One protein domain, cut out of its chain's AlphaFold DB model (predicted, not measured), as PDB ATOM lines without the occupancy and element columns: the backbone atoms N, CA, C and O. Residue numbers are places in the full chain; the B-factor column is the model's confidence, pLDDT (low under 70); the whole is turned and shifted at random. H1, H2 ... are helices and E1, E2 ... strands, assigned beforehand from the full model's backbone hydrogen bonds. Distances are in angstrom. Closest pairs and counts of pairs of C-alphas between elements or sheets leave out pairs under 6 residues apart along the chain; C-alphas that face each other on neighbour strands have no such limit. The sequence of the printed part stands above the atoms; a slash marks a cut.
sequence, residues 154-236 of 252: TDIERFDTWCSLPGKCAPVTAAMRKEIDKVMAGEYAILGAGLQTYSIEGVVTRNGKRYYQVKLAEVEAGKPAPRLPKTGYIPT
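AT A GLANCE: This is residues 154 to 236 of the 252 residues of an uncharacterized protein of Duganella sp. FT80W (UniProt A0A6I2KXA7). A strongly twisted three-stranded sheet, E3 - E4 - E5, has the small hairpin of E1 and E2 set crosswise beside its edge strand E5, while the one named helix, H1, is off the sheet. The tip of the E3 and E4 hairpin at Gly 208 makes one end of the long axis, and the loop at Gly 222 makes the other. The printed part has 83 residues with one named helix and five named strands, in the order E1 E2 H1 E3 E4 E5; both sheets are antiparallel and the class is mixed. It is compact, with a radius of gyration of the C-alphas of 12.6 A, yet elongated, spanning 40 by 25 by 17 A.

HOW THE PARTS SIT: E3, residues 198 to 206, E4, residues 209 to 216, and E5, residues 231 to 235, form a meander, each strand the antiparallel neighbour of the one before. The sheet is only just strongly twisted, with C-alphas up to 4.4 A off its best plane. In the hairpin of E3 and E4, N 201 and O 213 are 2.8 A apart, within hydrogen-bond range; in that of E4 and E5, N 212 and O 234 are 2.8 A apart. E3 bends by 72 degrees at residue 201, and its residues 198 to 199 pair antiparallel with residues 155 to 156. E1, residues 161 to 165, comes closest to E5 at the C-alphas of Cys 163 and Tyr 233, 4.9 A apart. E1 and E2, residues 168 to 171, are a hairpin at 157 degrees, with N 162 and O 170 2.9 A apart. H1, residues 174 to 184, is not on the sheet and is apart from E1, E4 and E5; each O i to N i+4 pair in it is within hydrogen-bond range.

IN THESE COORDINATES: E4 is 21.9 A long, E3 20.6 A, H1 15.2 A, E5 13.6 A, E1 11.9 A and E2 10.7 A. E1 begins at C-alpha 161 (87.234, 60.663, 73.466), and E5 ends at C-alpha 235 (86.464, 66.730, 76.695).

THE WHOLE: The C-alphas of Gly 208 and Gly 222, the two farthest apart, are 41.4 A apart. The printed part has no cut; its long links are residues 185 to 197 and 217 to 230. Mean pLDDT of the printed part is 90.1, with residues 192 to 194 under 70.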
ATOM      1  N   THR A 154      75.411  73.481  72.697       78.56
ATOM      2  CA  THR A 154      74.177  72.808  73.135       78.56
ATOM      3  C   THR A 154      74.187  71.317  72.843       78.56
ATOM      4  O   THR A 154      73.447  70.570  73.479       78.56
ATOM      5  N   ASP A 155      75.026  70.862  71.918       82.94
ATOM      6  CA  ASP A 155      74.999  69.498  71.411       82.94
ATOM      7  C   ASP A 155      76.388  69.000  70.973       82.94
ATOM      8  O   ASP A 155      77.391  69.720  70.931       82.94
ATOM      9  N   ILE A 156      76.467  67.692  70.745       85.69
ATOM     10  CA  ILE A 156      77.648  66.979  70.271       85.69
ATOM     11  C   ILE A 156      77.205  66.018  69.175       85.69
ATOM     12  O   ILE A 156      76.475  65.055  69.420       85.69
ATOM     13  N   GLU A 157      77.738  66.230  67.982       82.25
ATOM     14  CA  GLU A 157      77.588  65.320  66.848       82.25
ATOM     15  C   GLU A 157      78.686  64.255  66.828       82.25
ATOM     16  O   GLU A 157      78.438  63.061  66.681       82.25
ATOM     17  N   ARG A 158      79.941  64.688  67.001       83.44
ATOM     18  CA  ARG A 158      81.128  63.841  66.868       83.44
ATOM     19  C   ARG A 158      82.161  64.156  67.939       83.44
ATOM     20  O   ARG A 158      82.382  65.299  68.318       83.44
ATOM     21  N   PHE A 159      82.828  63.106  68.405       91.25
ATOM     22  CA  PHE A 159      83.894  63.178  69.403       91.25
ATOM     23  C   PHE A 159      84.841  61.983  69.255       91.25
ATOM     24  O   PHE A 159      84.469  60.945  68.704       91.25
ATOM     25  N   ASP A 160      86.084  62.114  69.714       92.94
ATOM     26  CA  ASP A 160      87.108  61.060  69.658       92.94
ATOM     27  C   ASP A 160      87.394  60.402  71.011       92.94
ATOM     28  O   ASP A 160      87.971  59.315  71.065       92.94
ATOM     29  N   THR A 161      86.930  61.030  72.090       95.25
ATOM     30  CA  THR A 161      87.234  60.663  73.466       95.25
ATOM     31  C   THR A 161      85.959  60.669  74.294       95.25
ATOM     32  O   THR A 161      85.219  61.650  74.301       95.25
ATOM     33  N   TRP A 162      85.724  59.587  75.029       96.81
ATOM     34  CA  TRP A 162      84.608  59.441  75.956       96.81
ATOM     35  C   TRP A 162      85.117  59.310  77.386       96.81
ATOM     36  O   TRP A 162      86.089  58.593  77.633       96.81
ATOM     37  N   CYS A 163      84.454  59.945  78.348       96.75
ATOM     38  CA  CYS A 163      84.798  59.826  79.758       96.75
ATOM     39  C   CYS A 163      83.571  59.422  80.581       96.75
ATOM     40  O   CYS A 163      82.542  60.095  80.568       96.75
ATOM     41  N   SER A 164      83.685  58.342  81.358       94.69
ATOM     42  CA  SER A 164      82.628  57.945  82.304       94.69
ATOM     43  C   SER A 164      82.544  58.895  83.500       94.69
ATOM     44  O   SER A 164      81.478  59.095  84.071       94.69
ATOM     45  N   LEU A 165      83.674  59.511  83.854       94.50
ATOM     46  CA  LEU A 165      83.807  60.591  84.828       94.50
ATOM     47  C   LEU A 165      84.858  61.590  84.324       94.50
ATOM     48  O   LEU A 165      85.761  61.184  83.584       94.50
ATOM     49  N   PRO A 166      84.833  62.862  84.760       92.75
ATOM     50  CA  PRO A 166      85.870  63.825  84.405       92.75
ATOM     51  C   PRO A 166      87.265  63.302  84.776       92.75
ATOM     52  O   PRO A 166      87.532  62.943  85.924       92.75
ATOM     53  N   GLY A 167      88.157  63.230  83.787       89.38
ATOM     54  CA  GLY A 167      89.513  62.688  83.941       89.38
ATOM     55  C   GLY A 167      89.642  61.163  83.815       89.38
ATOM     56  O   GLY A 167      90.767  60.676  83.748       89.38
ATOM     57  N   LYS A 168      88.538  60.407  83.726       95.75
ATOM     58  CA  LYS A 168      88.530  58.962  83.428       95.75
ATOM     59  C   LYS A 168      88.070  58.729  81.992       95.75
ATOM     60  O   LYS A 168      86.927  58.348  81.747       95.75
ATOM     61  N   CYS A 169      88.965  59.028  81.059       94.50
ATOM     62  CA  CYS A 169      88.670  59.065  79.633       94.50
ATOM     63  C   CYS A 169      89.313  57.901  78.882       94.50
ATOM     64  O   CYS A 169      90.409  57.464  79.230       94.50
ATOM     65  N   ALA A 170      88.651  57.452  77.824       96.00
ATOM     66  CA  ALA A 170      89.154  56.480  76.870       96.00
ATOM     67  C   ALA A 170      88.828  56.938  75.438       96.00
ATOM     68  O   ALA A 170      87.849  57.667  75.236       96.00
ATOM     69  N   PRO A 171      89.610  56.514  74.432       96.62
ATOM     70  CA  PRO A 171      89.233  56.703  73.039       96.62
ATOM     71  C   PRO A 171      87.863  56.079  72.748       96.62
ATOM     72  O   PRO A 171      87.526  55.016  73.276       96.62
ATOM     73  N   VAL A 172      87.088  56.723  71.878       95.38
ATOM     74  CA  VAL A 172      85.832  56.171  71.363       95.38
ATOM     75  C   VAL A 172      86.121  54.841  70.672       95.38
ATOM     76  O   VAL A 172      86.934  54.765  69.750       95.38
ATOM     77  N   THR A 173      85.454  53.782  71.131       96.12
ATOM     78  CA  THR A 173      85.618  52.437  70.568       96.12
ATOM     79  C   THR A 173      85.039  52.357  69.156       96.12
ATOM     80  O   THR A 173      84.160  53.137  68.791       96.12
ATOM     81  N   ALA A 174      85.465  51.370  68.363       96.31
ATOM     82  CA  ALA A 174      84.907  51.148  67.025       96.31
ATOM     83  C   ALA A 174      83.382  50.918  67.049       96.31
ATOM     84  O   ALA A 174      82.669  51.393  66.168       96.31
ATOM     85  N   ALA A 175      82.873  50.242  68.086       96.12
ATOM     86  CA  ALA A 175      81.441  50.028  68.271       96.12
ATOM     87  C   ALA A 175      80.695  51.345  68.534       96.12
ATOM     88  O   ALA A 175      79.688  51.613  67.887       96.12
ATOM     89  N   MET A 176      81.217  52.191  69.429       96.12
ATOM     90  CA  MET A 176      80.638  53.514  69.677       96.12
ATOM     91  C   MET A 176      80.703  54.397  68.432       96.12
ATOM     92  O   MET A 176      79.718  55.047  68.109       96.12
ATOM     93  N   ARG A 177      81.829  54.394  67.706       95.56
ATOM     94  CA  ARG A 177      81.976  55.147  66.454       95.56
ATOM     95  C   ARG A 177      80.894  54.764  65.450       95.56
ATOM     96  O   ARG A 177      80.216  55.646  64.946       95.56
ATOM     97  N   LYS A 178      80.693  53.462  65.233       96.31
ATOM     98  CA  LYS A 178      79.656  52.952  64.332       96.31
ATOM     99  C   LYS A 178      78.258  53.418  64.738       96.31
ATOM    100  O   LYS A 178      77.464  53.758  63.876       96.31
ATOM    101  N   GLU A 179      77.947  53.427  66.031       95.75
ATOM    102  CA  GLU A 179      76.645  53.900  66.515       95.75
ATOM    103  C   GLU A 179      76.477  55.420  66.381       95.75
ATOM    104  O   GLU A 179      75.398  55.863  66.010       95.75
ATOM    105  N   ILE A 180      77.539  56.204  66.601       93.38
ATOM    106  CA  ILE A 180      77.549  57.655  66.333       93.38
ATOM    107  C   ILE A 180      77.293  57.917  64.845       93.38
ATOM    108  O   ILE A 180      76.448  58.735  64.503       93.38
ATOM    109  N   ASP A 181      77.979  57.201  63.950       93.06
ATOM    110  CA  ASP A 181      77.829  57.408  62.506       93.06
ATOM    111  C   ASP A 181      76.405  57.092  62.014       93.06
ATOM    112  O   ASP A 181      75.906  57.784  61.134       93.06
ATOM    113  N   LYS A 182      75.708  56.123  62.624       93.06
ATOM    114  CA  LYS A 182      74.285  55.863  62.345       93.06
ATOM    115  C   LYS A 182      73.365  57.006  62.772       93.06
ATOM    116  O   LYS A 182      72.417  57.313  62.059       93.06
ATOM    117  N   VAL A 183      73.631  57.628  63.928       90.38
ATOM    118  CA  VAL A 183      72.887  58.825  64.365       90.38
ATOM    119  C   VAL A 183      73.074  59.939  63.342       90.38
ATOM    120  O   VAL A 183      72.089  60.466  62.837       90.38
ATOM    121  N   MET A 184      74.323  60.213  62.958       86.75
ATOM    122  CA  MET A 184      74.656  61.235  61.959       86.75
ATOM    123  C   MET A 184      74.106  60.931  60.559       86.75
ATOM    124  O   MET A 184      73.957  61.840  59.753       86.75
ATOM    125  N   ALA A 185      73.821  59.665  60.254       89.06
ATOM    126  CA  ALA A 185      73.187  59.245  59.008       89.06
ATOM    127  C   ALA A 185      71.646  59.283  59.063       89.06
ATOM    128  O   ALA A 185      70.998  58.914  58.084       89.06
ATOM    129  N   GLY A 186      71.046  59.685  60.190       88.25
ATOM    130  CA  GLY A 186      69.591  59.731  60.357       88.25
ATOM    131  C   GLY A 186      68.929  58.358  60.495       88.25
ATOM    132  O   GLY A 186      67.720  58.238  60.319       88.25
ATOM    133  N   GLU A 187      69.686  57.304  60.828       92.75
ATOM    134  CA  GLU A 187      69.126  55.954  61.025       92.75
ATOM    135  C   GLU A 187      68.294  55.832  62.316       92.75
ATOM    136  O   GLU A 187      67.576  54.848  62.511       92.75
ATOM    137  N   TYR A 188      68.389  56.824  63.204       90.06
ATOM    138  CA  TYR A 188      67.623  56.915  64.442       90.06
ATOM    139  C   TYR A 188      66.650  58.094  64.381       90.06
ATOM    140  O   TYR A 188      67.022  59.195  63.988       90.06
ATOM    141  N   ALA A 189      65.413  57.868  64.826       88.19
ATOM    142  CA  ALA A 189      64.388  58.904  64.944       88.19
ATOM    143  C   ALA A 189      64.608  59.722  66.228       88.19
ATOM    144  O   ALA A 189      63.952  59.490  67.246       88.19
ATOM    145  N   ILE A 190      65.612  60.596  66.201       86.25
ATOM    146  CA  ILE A 190      65.985  61.476  67.310       86.25
ATOM    147  C   ILE A 190      64.948  62.602  67.450       86.25
ATOM    148  O   ILE A 190      64.511  63.178  66.460       86.25
ATOM    149  N   LEU A 191      64.555  62.921  68.683       78.94
ATOM    150  CA  LEU A 191      63.703  64.063  69.005       78.94
ATOM    151  C   LEU A 191      64.529  65.359  68.959       78.94
ATOM    152  O   LEU A 191      65.534  65.484  69.664       78.94
ATOM    153  N   GLY A 192      64.083  66.331  68.161       68.88
ATOM    154  CA  GLY A 192      64.708  67.649  68.010       68.88
ATOM    155  C   GLY A 192      64.899  68.053  66.545       68.88
ATOM    156  O   GLY A 192      64.483  67.338  65.640       68.88
ATOM    157  N   ALA A 193      65.532  69.205  66.321       57.44
ATOM    158  CA  ALA A 193      65.696  69.811  64.996       57.44
ATOM    159  C   ALA A 193      66.898  69.278  64.177       57.44
ATOM    160  O   ALA A 193      67.170  69.798  63.099       57.44
ATOM    161  N   GLY A 194      67.626  68.261  64.654       68.44
ATOM    162  CA  GLY A 194      68.875  67.816  64.025       68.44
ATOM    163  C   GLY A 194      69.336  66.404  64.395       68.44
ATOM    164  O   GLY A 194      68.685  65.680  65.153       68.44
ATOM    165  N   LEU A 195      70.488  66.017  63.835       72.62
ATOM    166  CA  LEU A 195      71.129  64.707  64.010       72.62
ATOM    167  C   LEU A 195      72.206  64.726  65.108       72.62
ATOM    168  O   LEU A 195      73.305  64.203  64.938       72.62
ATOM    169  N   GLN A 196      71.907  65.325  66.260       83.94
ATOM    170  CA  GLN A 196      72.823  65.344  67.402       83.94
ATOM    171  C   GLN A 196      72.914  63.979  68.105       83.94
ATOM    172  O   GLN A 196      71.909  63.327  68.384       83.94
ATOM    173  N   THR A 197      74.132  63.567  68.479       89.06
ATOM    174  CA  THR A 197      74.331  62.354  69.291       89.06
ATOM    175  C   THR A 197      74.021  62.625  70.761       89.06
ATOM    176  O   THR A 197      73.348  61.831  71.416       89.06
ATOM    177  N   TYR A 198      74.511  63.741  71.299       92.19
ATOM    178  CA  TYR A 198      74.295  64.122  72.690       92.19
ATOM    179  C   TYR A 198      73.885  65.586  72.818       92.19
ATOM    180  O   TYR A 198      74.409  66.431  72.103       92.19
ATOM    181  N   SER A 199      73.045  65.886  73.802       89.88
ATOM    182  CA  SER A 199      72.817  67.232  74.325       89.88
ATOM    183  C   SER A 199      73.833  67.556  75.421       89.88
ATOM    184  O   SER A 199      74.245  66.675  76.186       89.88
ATOM    185  N   ILE A 200      74.247  68.817  75.500       89.38
ATOM    186  CA  ILE A 200      75.139  69.341  76.531       89.38
ATOM    187  C   ILE A 200      74.287  69.908  77.666       89.38
ATOM    188  O   ILE A 200      73.579  70.894  77.504       89.38
ATOM    189  N   GLU A 201      74.413  69.303  78.841       90.81
ATOM    190  CA  GLU A 201      73.705  69.706  80.062       90.81
ATOM    191  C   GLU A 201      74.496  70.753  80.862       90.81
ATOM    192  O   GLU A 201      73.955  71.467  81.705       90.81
ATOM    193  N   GLY A 202      75.808  70.841  80.632       88.31
ATOM    194  CA  GLY A 202      76.665  71.799  81.316       88.31
ATOM    195  C   GLY A 202      78.149  71.590  81.055       88.31
ATOM    196  O   GLY A 202      78.567  70.696  80.317       88.31
ATOM    197  N   VAL A 203      78.967  72.425  81.697       88.75
ATOM    198  CA  VAL A 203      80.430  72.374  81.606       88.75
ATOM    199  C   VAL A 203      81.020  72.187  82.997       88.75
ATOM    200  O   VAL A 203      80.723  72.946  83.917       88.75
ATOM    201  N   VAL A 204      81.906  71.202  83.145       91.12
ATOM    202  CA  VAL A 204      82.623  70.926  84.395       91.12
ATOM    203  C   VAL A 204      84.130  71.024  84.194       91.12
ATOM    204  O   VAL A 204      84.658  70.726  83.124       91.12
ATOM    205  N   THR A 205      84.847  71.421  85.248       89.44
ATOM    206  CA  THR A 205      86.314  71.516  85.237       89.44
ATOM    207  C   THR A 205      86.924  70.519  86.218       89.44
ATOM    208  O   THR A 205      86.534  70.463  87.383       89.44
ATOM    209  N   ARG A 206      87.918  69.748  85.767       89.44
ATOM    210  CA  ARG A 206      88.687  68.809  86.597       89.44
ATOM    211  C   ARG A 206      90.151  68.815  86.170       89.44
ATOM    212  O   ARG A 206      90.452  68.631  84.997       89.44
ATOM    213  N   ASN A 207      91.065  69.002  87.125       86.62
ATOM    214  CA  ASN A 207      92.519  69.022  86.892       86.62
ATOM    215  C   ASN A 207      92.943  69.989  85.765       86.62
ATOM    216  O   ASN A 207      93.763  69.644  84.917       86.62
ATOM    217  N   GLY A 208      92.326  71.176  85.710       79.88
ATOM    218  CA  GLY A 208      92.601  72.184  84.678       79.88
ATOM    219  C   GLY A 208      92.078  71.843  83.276       79.88
ATOM    220  O   GLY A 208      92.323  72.602  82.342       79.88
ATOM    221  N   LYS A 209      91.354  70.729  83.108       84.88
ATOM    222  CA  LYS A 209      90.673  70.356  81.863       84.88
ATOM    223  C   LYS A 209      89.169  70.557  81.994       84.88
ATOM    224  O   LYS A 209      88.603  70.359  83.071       84.88
ATOM    225  N   ARG A 210      88.535  70.940  80.888       87.44
ATOM    226  CA  ARG A 210      87.098  71.209  80.796       87.44
ATOM    227  C   ARG A 210      86.406  70.077  80.043       87.44
ATOM    228  O   ARG A 210      86.975  69.503  79.113       87.44
ATOM    229  N   TYR A 211      85.199  69.745  80.481       92.25
ATOM    230  CA  TYR A 211      84.390  68.659  79.942       92.25
ATOM    231  C   TYR A 211      82.950  69.129  79.792       92.25
ATOM    232  O   TYR A 211      82.416  69.755  80.708       92.25
ATOM    233  N   TYR A 212      82.316  68.775  78.681       93.94
ATOM    234  CA  TYR A 212      80.866  68.821  78.578       93.94
ATOM    235  C   TYR A 212      80.281  67.661  79.373       93.94
ATOM    236  O   TYR A 212      80.706  66.518  79.195       93.94
ATOM    237  N   GLN A 213      79.327  67.954  80.250       96.44
ATOM    238  CA  GLN A 213      78.410  66.962  80.791       96.44
ATOM    239  C   GLN A 213      77.311  66.754  79.758       96.44
ATOM    240  O   GLN A 213      76.700  67.723  79.315       96.44
ATOM    241  N   VAL A 214      77.083  65.505  79.363       95.81
ATOM    242  CA  VAL A 214      76.226  65.199  78.219       95.81
ATOM    243  C   VAL A 214      75.150  64.169  78.536       95.81
ATOM    244  O   VAL A 214      75.356  63.273  79.364       95.81
ATOM    245  N   LYS A 215      74.028  64.276  77.824       94.88
ATOM    246  CA  LYS A 215      72.899  63.342  77.840       94.88
ATOM    247  C   LYS A 215      72.607  62.879  76.414       94.88
ATOM    248  O   LYS A 215      72.626  63.684  75.489       94.88
ATOM    249  N   LEU A 216      72.437  61.573  76.225       94.00
ATOM    250  CA  LEU A 216      72.142  60.980  74.920       94.00
ATOM    251  C   LEU A 216      70.846  61.588  74.387       94.00
ATOM    252  O   LEU A 216      69.879  61.692  75.146       94.00
ATOM    253  N   ALA A 217      70.845  61.968  73.112       89.38
ATOM    254  CA  ALA A 217      69.664  62.528  72.478       89.38
ATOM    255  C   ALA A 217      68.486  61.543  72.570       89.38
ATOM    256  O   ALA A 217      68.650  60.321  72.461       89.38
ATOM    257  N   GLU A 218      67.302  62.074  72.855       89.25
ATOM    258  CA  GLU A 218      66.106  61.258  73.041       89.25
ATOM    259  C   GLU A 218      65.600  60.754  71.688       89.25
ATOM    260  O   GLU A 218      65.768  61.421  70.674       89.25
ATOM    261  N   VAL A 219      64.992  59.570  71.659       90.44
ATOM    262  CA  VAL A 219      64.355  59.021  70.454       90.44
ATOM    263  C   VAL A 219      62.845  59.064  70.588       90.44
ATOM    264  O   VAL A 219      62.314  59.007  71.700       90.44
ATOM    265  N   GLU A 220      62.150  59.110  69.455       89.25
ATOM    266  CA  GLU A 220      60.702  58.945  69.403       89.25
ATOM    267  C   GLU A 220      60.254  57.678  70.152       89.25
ATOM    268  O   GLU A 220      60.890  56.617  70.103       89.25
ATOM    269  N   ALA A 221      59.116  57.778  70.838       89.00
ATOM    270  CA  ALA A 221      58.576  56.677  71.623       89.00
ATOM    271  C   ALA A 221      58.370  55.416  70.761       89.00
ATOM    272  O   ALA A 221      57.752  55.449  69.699       89.00
ATOM    273  N   GLY A 222      58.889  54.280  71.235       89.12
ATOM    274  CA  GLY A 222      58.785  52.992  70.541       89.12
ATOM    275  C   GLY A 222      59.790  52.779  69.401       89.12
ATOM    276  O   GLY A 222      59.757  51.722  68.771       89.12
ATOM    277  N   LYS A 223      60.698  53.729  69.139       90.62
ATOM    278  CA  LYS A 223      61.772  53.577  68.146       90.62
ATOM    279  C   LYS A 223      63.047  52.989  68.764       90.62
ATOM    280  O   LYS A 223      63.270  53.116  69.972       90.62
ATOM    281  N   PRO A 224      63.896  52.315  67.963       89.81
ATOM    282  CA  PRO A 224      65.185  51.837  68.443       89.81
ATOM    283  C   PRO A 224      66.065  53.015  68.873       89.81
ATOM    284  O   PRO A 224      66.158  54.015  68.168       89.81
ATOM    285  N   ALA A 225      66.724  52.877  70.024       89.88
ATOM    286  CA  ALA A 225      67.682  53.858  70.520       89.88
ATOM    287  C   ALA A 225      69.125  53.485  70.128       89.88
ATOM    288  O   ALA A 225      69.441  52.287  70.065       89.88
ATOM    289  N   PRO A 226      70.020  54.476  69.946       92.38
ATOM    290  CA  PRO A 226      71.443  54.226  69.749       92.38
ATOM    291  C   PRO A 226      72.030  53.401  70.893       92.38
ATOM    292  O   PRO A 226      71.725  53.633  72.069       92.38
ATOM    293  N   ARG A 227      72.930  52.462  70.580       95.25
ATOM    294  CA  ARG A 227      73.639  51.667  71.604       95.25
ATOM    295  C   ARG A 227      74.817  52.448  72.187       95.25
ATOM    296  O   ARG A 227      75.967  52.015  72.125       95.25
ATOM    297  N   LEU A 228      74.514  53.609  72.751       95.12
ATOM    298  CA  LEU A 228      75.465  54.547  73.332       95.12
ATOM    299  C   LEU A 228      75.162  54.772  74.824       95.12
ATOM    300  O   LEU A 228      74.024  54.588  75.264       95.12
ATOM    301  N   PRO A 229      76.161  55.152  75.642       95.50
ATOM    302  CA  PRO A 229      75.920  55.501  77.039       95.50
ATOM    303  C   PRO A 229      74.905  56.643  77.176       95.50
ATOM    304  O   PRO A 229      75.010  57.641  76.470       95.50
ATOM    305  N   LYS A 230      73.962  56.534  78.118       95.19
ATOM    306  CA  LYS A 230      72.903  57.544  78.307       95.19
ATOM    307  C   LYS A 230      73.423  58.895  78.788       95.19
ATOM    308  O   LYS A 230      72.868  59.922  78.428       95.19
ATOM    309  N   THR A 231      74.447  58.897  79.631       96.69
ATOM    310  CA  THR A 231      75.072  60.110  80.161       96.69
ATOM    311  C   THR A 231      76.569  59.897  80.294       96.69
ATOM    312  O   THR A 231      77.045  58.762  80.398       96.69
ATOM    313  N   GLY A 232      77.318  60.990  80.300       97.06
ATOM    314  CA  GLY A 232      78.749  60.954  80.557       97.06
ATOM    315  C   GLY A 232      79.395  62.303  80.335       97.06
ATOM    316  O   GLY A 232      78.753  63.344  80.485       97.06
ATOM    317  N   TYR A 233      80.681  62.268  80.007       97.56
ATOM    318  CA  TYR A 233      81.483  63.462  79.819       97.56
ATOM    319  C   TYR A 233      82.328  63.354  78.561       97.56
ATOM    320  O   TYR A 233      82.913  62.309  78.273       97.56
ATOM    321  N   ILE A 234      82.445  64.467  77.847       96.25
ATOM    322  CA  ILE A 234      83.267  64.577  76.644       96.25
ATOM    323  C   ILE A 234      84.223  65.756  76.851       96.25
ATOM    324  O   ILE A 234      83.767  66.830  77.253       96.25
ATOM    325  N   PRO A 235      85.544  65.597  76.648       92.00
ATOM    326  CA  PRO A 235      86.464  66.730  76.695       92.00
ATOM    327  C   PRO A 235      86.001  67.820  75.729       92.00
ATOM    328  O   PRO A 235      85.627  67.512  74.604       92.00
ATOM    329  N   THR A 236      86.046  69.093  76.125       84.50
ATOM    330  CA  THR A 236      85.548  70.181  75.255       84.50
ATOM    331  C   THR A 236      86.394  70.381  73.995       84.50
ATOM    332  O   THR A 236      85.979  71.081  73.062       84.50
TER     333      THR A 236